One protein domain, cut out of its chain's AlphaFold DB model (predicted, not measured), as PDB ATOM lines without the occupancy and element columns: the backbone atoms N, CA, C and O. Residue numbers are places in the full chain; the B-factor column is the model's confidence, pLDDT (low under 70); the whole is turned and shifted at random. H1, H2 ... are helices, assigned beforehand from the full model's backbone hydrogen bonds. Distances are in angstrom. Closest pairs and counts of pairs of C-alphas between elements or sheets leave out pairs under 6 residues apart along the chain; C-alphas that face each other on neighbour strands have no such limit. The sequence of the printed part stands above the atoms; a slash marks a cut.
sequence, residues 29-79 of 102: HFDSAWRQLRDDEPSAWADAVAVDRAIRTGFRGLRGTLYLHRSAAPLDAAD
ATOM      1  N   HIS A  29      -3.377  18.302  17.010       52.91
ATOM      2  CA  HIS A  29      -4.224  19.235  16.250       52.91
ATOM      3  C   HIS A  29      -3.513  20.479  15.709       52.91
ATOM      4  O   HIS A  29      -4.147  21.316  15.065       52.91
ATOM      5  N   PHE A  30      -2.205  20.611  15.923       66.69
ATOM      6  CA  PHE A  30      -1.465  21.772  15.436       66.69
ATOM      7  C   PHE A  30      -1.389  21.794  13.903       66.69
ATOM      8  O   PHE A  30      -1.709  22.816  13.300       66.69
ATOM      9  N   ASP A  31      -1.080  20.674  13.249       78.19
ATOM     10  CA  ASP A  31      -0.799  20.677  11.803       78.19
ATOM     11  C   ASP A  31      -2.080  20.735  10.967       78.19
ATOM     12  O   ASP A  31      -2.125  21.402   9.930       78.19
ATOM     13  N   SER A  32      -3.155  20.088  11.432       78.69
ATOM     14  CA  SER A  32      -4.484  20.200  10.823       78.69
ATOM     15  C   SER A  32      -5.043  21.616  10.941       78.69
ATOM     16  O   SER A  32      -5.599  22.130   9.972       78.69
ATOM     17  N   ALA A  33      -4.852  22.273  12.091       79.94
ATOM     18  CA  ALA A  33      -5.281  23.654  12.286       79.94
ATOM     19  C   ALA A  33      -4.469  24.627  11.418       79.94
ATOM     20  O   ALA A  33      -5.044  25.534  10.820       79.94
ATOM     21  N   TRP A  34      -3.154  24.419  11.278       86.00
ATOM     22  CA  TRP A  34      -2.316  25.224  10.385       86.00
ATOM     23  C   TRP A  34      -2.689  25.047   8.912       86.00
ATOM     24  O   TRP A  34      -2.756  26.038   8.187       86.00
ATOM     25  N   ARG A  35      -2.988  23.816   8.476       84.94
ATOM     26  CA  ARG A  35      -3.525  23.552   7.130       84.94
ATOM     27  C   ARG A  35      -4.843  24.268   6.901       84.94
ATOM     28  O   ARG A  35      -4.971  24.983   5.916       84.94
ATOM     29  N   GLN A  36      -5.787  24.109   7.824       83.88
ATOM     30  CA  GLN A  36      -7.088  24.750   7.705       83.88
ATOM     31  C   GLN A  36      -6.950  26.276   7.656       83.88
ATOM     32  O   GLN A  36      -7.534  26.913   6.789       83.88
ATOM     33  N   LEU A  37      -6.118  26.865   8.518       85.25
ATOM     34  CA  LEU A  37      -5.849  28.302   8.507       85.25
ATOM     35  C   LEU A  37      -5.242  28.765   7.174       85.25
ATOM     36  O   LEU A  37      -5.631  29.805   6.654       85.25
ATOM     37  N   ARG A  38      -4.299  27.996   6.617       86.31
ATOM     38  CA  ARG A  38      -3.676  28.280   5.317       86.31
ATOM     39  C   ARG A  38      -4.687  28.252   4.173       86.31
ATOM     40  O   ARG A  38      -4.593  29.091   3.277       86.31
ATOM     41  N   ASP A  39      -5.598  27.286   4.195       87.06
ATOM     42  CA  ASP A  39      -6.503  27.002   3.083       87.06
ATOM     43  C   ASP A  39      -7.784  27.866   3.148       87.06
ATOM     44  O   ASP A  39      -8.219  28.380   2.115       87.06
ATOM     45  N   ASP A  40      -8.338  28.097   4.346       89.06
ATOM     46  CA  ASP A  40      -9.596  28.835   4.554       89.06
ATOM     47  C   ASP A  40      -9.381  30.350   4.765       89.06
ATOM     48  O   ASP A  40     -10.215  31.155   4.346       89.06
ATOM     49  N   GLU A  41      -8.273  30.765   5.398       87.81
ATOM     50  CA  GLU A  41      -8.021  32.153   5.839       87.81
ATOM     51  C   GLU A  41      -6.583  32.624   5.503       87.81
ATOM     52  O   GLU A  41      -5.735  32.819   6.386       87.81
ATOM     53  N   PRO A  42      -6.265  32.868   4.215       87.38
ATOM     54  CA  PRO A  42      -4.896  33.141   3.761       87.38
ATOM     55  C   PRO A  42      -4.278  34.428   4.337       87.38
ATOM     56  O   PRO A  42      -3.054  34.540   4.427       87.38
ATOM     57  N   SER A  43      -5.098  35.406   4.738       87.62
ATOM     58  CA  SER A  43      -4.638  36.613   5.440       87.62
ATOM     59  C   SER A  43      -4.134  36.282   6.846       87.62
ATOM     60  O   SER A  43      -3.016  36.658   7.199       87.62
ATOM     61  N   ALA A  44      -4.908  35.515   7.615       81.94
ATOM     62  CA  ALA A  44      -4.531  35.075   8.953       81.94
ATOM     63  C   ALA A  44      -3.314  34.136   8.918       81.94
ATOM     64  O   ALA A  44      -2.446  34.209   9.790       81.94
ATOM     65  N   TRP A  45      -3.190  33.307   7.878       89.69
ATOM     66  CA  TRP A  45      -1.982  32.520   7.625       89.69
ATOM     67  C   TRP A  45      -0.743  33.395   7.399       89.69
ATOM     68  O   TRP A  45       0.309  33.155   7.995       89.69
ATOM     69  N   ALA A  46      -0.853  34.436   6.567       90.25
ATOM     70  CA  ALA A  46       0.256  35.357   6.322       90.25
ATOM     71  C   ALA A  46       0.702  36.075   7.609       90.25
ATOM     72  O   ALA A  46       1.906  36.216   7.846       90.25
ATOM     73  N   ASP A  47      -0.250  36.462   8.461       88.00
ATOM     74  CA  ASP A  47       0.032  37.043   9.775       88.00
ATOM     75  C   ASP A  47       0.736  36.040  10.700       88.00
ATOM     76  O   ASP A  47       1.732  36.386  11.338       88.00
ATOM     77  N   ALA A  48       0.297  34.777  10.725       88.19
ATOM     78  CA  ALA A  48       0.949  33.722  11.502       88.19
ATOM     79  C   ALA A  48       2.412  33.502  11.068       88.19
ATOM     80  O   ALA A  48       3.311  33.445  11.911       88.19
ATOM     81  N   VAL A  49       2.682  33.471   9.758       90.75
ATOM     82  CA  VAL A  49       4.050  33.384   9.209       90.75
ATOM     83  C   VAL A  49       4.879  34.625   9.564       90.75
ATOM     84  O   VAL A  49       6.078  34.520   9.844       90.75
ATOM     85  N   ALA A  50       4.274  35.817   9.576       89.56
ATOM     86  CA  ALA A  50       4.957  37.043   9.987       89.56
ATOM     87  C   ALA A  50       5.342  37.016  11.474       89.56
ATOM     88  O   ALA A  50       6.459  37.410  11.825       89.56
ATOM     89  N   VAL A  51       4.459  36.503  12.336       85.69
ATOM     90  CA  VAL A  51       4.740  36.296  13.763       85.69
ATOM     91  C   VAL A  51       5.859  35.275  13.954       85.69
ATOM     92  O   VAL A  51       6.809  35.589  14.670       85.69
ATOM     93  N   ASP A  52       5.812  34.117  13.282       89.62
ATOM     94  CA  ASP A  52       6.886  33.106  13.323       89.62
ATOM     95  C   ASP A  52       8.251  33.732  12.992       89.62
ATOM     96  O   ASP A  52       9.225  33.597  13.734       89.62
ATOM     97  N   ARG A  53       8.317  34.526  11.920       87.19
ATOM     98  CA  ARG A  53       9.544  35.242  11.540       87.19
ATOM     99  C   ARG A  53       9.990  36.237  12.612       87.19
ATOM    100  O   ARG A  53      11.181  36.293  12.922       87.19
ATOM    101  N   ALA A  54       9.063  36.998  13.191       85.56
ATOM    102  CA  ALA A  54       9.376  37.993  14.213       85.56
ATOM    103  C   ALA A  54       9.951  37.348  15.485       85.56
ATOM    104  O   ALA A  54      11.001  37.784  15.968       85.56
ATOM    105  N   ILE A  55       9.328  36.275  15.990       82.62
ATOM    106  CA  ILE A  55       9.784  35.584  17.208       82.62
ATOM    107  C   ILE A  55      11.147  34.909  17.012       82.62
ATOM    108  O   ILE A  55      11.963  34.906  17.935       82.62
ATOM    109  N   ARG A  56      11.436  34.417  15.800       79.44
ATOM    110  CA  ARG A  56      12.726  33.808  15.443       79.44
ATOM    111  C   ARG A  56      13.880  34.796  15.490       79.44
ATOM    112  O   ARG A  56      14.974  34.443  15.921       79.44
ATOM    113  N   THR A  57      13.640  36.022  15.026       72.00
ATOM    114  CA  THR A  57      14.647  37.096  15.022       72.00
ATOM    115  C   THR A  57      14.816  37.779  16.379       72.00
ATOM    116  O   THR A  57      15.755  38.552  16.566       72.00
ATOM    117  N   GLY A  58      13.966  37.425  17.346       64.62
ATOM    118  CA  GLY A  58      14.204  37.644  18.762       64.62
ATOM    119  C   GLY A  58      13.276  38.670  19.398       64.62
ATOM    120  O   GLY A  58      13.208  39.835  19.010       64.62
ATOM    121  N   PHE A  59      12.652  38.247  20.493       63.84
ATOM    122  CA  PHE A  59      12.284  39.144  21.580       63.84
ATOM    123  C   PHE A  59      13.547  39.458  22.396       63.84
ATOM    124  O   PHE A  59      14.289  38.549  22.777       63.84
ATOM    125  N   ARG A  60      13.810  40.743  22.680       63.75
ATOM    126  CA  ARG A  60      14.943  41.157  23.533       63.75
ATOM    127  C   ARG A  60      14.901  40.391  24.862       63.75
ATOM    128  O   ARG A  60      13.970  40.573  25.635       63.75
ATOM    129  N   GLY A  61      15.926  39.579  25.128       63.44
ATOM    130  CA  GLY A  61      16.086  38.842  26.390       63.44
ATOM    131  C   GLY A  61      15.923  37.322  26.293       63.44
ATOM    132  O   GLY A  61      16.291  36.630  27.239       63.44
ATOM    133  N   LEU A  62      15.456  36.785  25.162       63.12
ATOM    134  CA  LEU A  62      15.429  35.341  24.914       63.12
ATOM    135  C   LEU A  62      16.730  34.892  24.232       63.12
ATOM    136  O   LEU A  62      17.143  35.449  23.217       63.12
ATOM    137  N   ARG A  63      17.398  33.885  24.809       61.09
ATOM    138  CA  ARG A  63      18.544  33.206  24.190       61.09
ATOM    139  C   ARG A  63      18.016  32.015  23.392       61.09
ATOM    140  O   ARG A  63      17.704  30.989  23.984       61.09
ATOM    141  N   GLY A  64      17.909  32.164  22.075       70.00
ATOM    142  CA  GLY A  64      17.502  31.087  21.169       70.00
ATOM    143  C   GLY A  64      16.559  31.550  20.062       70.00
ATOM    144  O   GLY A  64      16.085  32.684  20.066       70.00
ATOM    145  N   THR A  65      16.301  30.652  19.115       78.44
ATOM    146  CA  THR A  65      15.322  30.833  18.038       78.44
ATOM    147  C   THR A  65      14.042  30.097  18.419       78.44
ATOM    148  O   THR A  65      14.081  28.896  18.675       78.44
ATOM    149  N   LEU A  66      12.924  30.819  18.486       81.31
ATOM    150  CA  LEU A  66      11.601  30.250  18.753       81.31
ATOM    151  C   LEU A  66      10.906  29.917  17.437       81.31
ATOM    152  O   LEU A  66      11.009  30.704  16.508       81.31
ATOM    153  N   TYR A  67      10.174  28.811  17.378       83.81
ATOM    154  CA  TYR A  67       9.363  28.420  16.224       83.81
ATOM    155  C   TYR A  67       7.928  28.186  16.682       83.81
ATOM    156  O   TYR A  67       7.721  27.669  17.781       83.81
ATOM    157  N   LEU A  68       6.946  28.557  15.856       85.19
ATOM    158  CA  LEU A  68       5.541  28.244  16.146       85.19
ATOM    159  C   LEU A  68       5.213  26.768  15.899       85.19
ATOM    160  O   LEU A  68       4.331  26.214  16.552       85.19
ATOM    161  N   HIS A  69       5.923  26.132  14.968       84.81
ATOM    162  CA  HIS A  69       5.730  24.725  14.652       84.81
ATOM    163  C   HIS A  69       6.537  23.819  15.589       84.81
ATOM    164  O   HIS A  69       7.712  24.078  15.872       84.81
ATOM    165  N   ARG A  70       5.934  22.703  16.014       80.00
ATOM    166  CA  ARG A  70       6.545  21.731  16.939       80.00
ATOM    167  C   ARG A  70       7.851  21.123  16.421       80.00
ATOM    168  O   ARG A  70       8.723  20.790  17.214       80.00
ATOM    169  N   SER A  71       8.018  21.018  15.098       79.69
ATOM    170  CA  SER A  71       9.238  20.476  14.479       79.69
ATOM    171  C   SER A  71      10.436  21.434  14.538       79.69
ATOM    172  O   SER A  71      11.472  21.138  13.947       79.69
ATOM    173  N   ALA A  72      10.282  22.605  15.168       84.56
ATOM    174  CA  ALA A  72      11.271  23.676  15.162       84.56
ATOM    175  C   ALA A  72      11.684  24.116  13.740       84.56
ATOM    176  O   ALA A  72      12.837  24.470  13.491       84.56
ATOM    177  N   ALA A  73      10.732  24.084  12.804       86.12
ATOM    178  CA  ALA A  73      10.889  24.585  11.444       86.12
ATOM    179  C   ALA A  73      10.079  25.878  11.247       86.12
ATOM    180  O   ALA A  73       9.072  26.076  11.934       86.12
ATOM    181  N   PRO A  74      10.487  26.759  10.312       89.94
ATOM    182  CA  PRO A  74       9.660  27.879   9.877       89.94
ATOM    183  C   PRO A  74       8.267  27.406   9.465       89.94
ATOM    184  O   PRO A  74       8.151  26.411   8.754       89.94
ATOM    185  N   LEU A  75       7.224  28.130   9.869       87.69
ATOM    186  CA  LEU A  75       5.838  27.718   9.614       87.69
ATOM    187  C   LEU A  75       5.511  27.582   8.111       87.69
ATOM    188  O   LEU A  75       4.703  26.749   7.722       87.69
ATOM    189  N   ASP A  76       6.181  28.360   7.255       89.50
ATOM    190  CA  ASP A  76       6.062  28.312   5.792       89.50
ATOM    191  C   ASP A  76       6.861  27.177   5.124       89.50
ATOM    192  O   ASP A  76       6.663  26.907   3.940       89.50
ATOM    193  N   ALA A  77       7.747  26.515   5.870       87.00
ATOM    194  CA  ALA A  77       8.552  25.379   5.422       87.00
ATOM    195  C   ALA A  77       8.249  24.086   6.203       87.00
ATOM    196  O   ALA A  77       8.859  23.053   5.930       87.00
ATOM    197  N   ALA A  78       7.353  24.153   7.189       86.00
ATOM    198  CA  ALA A  78       6.938  23.012   7.982       86.00
ATOM    199  C   ALA A  78       6.166  22.020   7.107       86.00
ATOM    200  O   ALA A  78       5.305  22.407   6.311       86.00
ATOM    201  N   ASP A  79       6.479  20.735   7.265       83.56
ATOM    202  CA  ASP A  79       5.649  19.685   6.697       83.56
ATOM    203  C   ASP A  79       4.375  19.588   7.530       83.56
ATOM    204  O   ASP A  79       4.412  19.169   8.682       83.56
TER     205      ASP A  79
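AT A GLANCE: This is residues 29 to 79 of the 102 residues of an uncharacterized protein of Azospirillum sp. (strain B510) (UniProt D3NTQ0). Two helices, H1 and then the longer H2, meet near their ends as a V, and residues 58 to 79, with no named element, turn beyond the far end of H2 and fold back into the open side of the V. The corner, residues 39 to 44, of which 42 to 44 belong to H2, stands free. The printed part has 51 residues, two named helices and no named strand; its class is all helix. It is elongated, spanning 35 by 21 by 16 A, yet only just compact, close to loose, with a radius of gyration of the C-alphas of 11.4 A.

HOW THE PARTS SIT: H1, residues 29 to 40, touches H2, residues 42 to 57, with residues 34 to 38 alone; H2 touches H1 with residues 44 to 45 alone. Their closest C-alphas, of Arg 38 and Trp 45, are 5.1 A apart. They run opposite ways at a steep tilt of 52 degrees. In H1 and H2 every O i to N i+4 pair is within hydrogen-bond range.

IN THESE COORDINATES: H1 begins at C-alpha 29 (-4.224, 19.235, 16.250). H2, 22.9 A long, ends at C-alpha 57 (14.647, 37.096, 15.022).

THE WHOLE: The farthest C-alphas, of Asp 40 and Gly 61, are 35.2 A apart. The printed part has no cut, and the link H1 to H2 is tight. Residues 29 to 30 and 58 to 63 have pLDDT under 70.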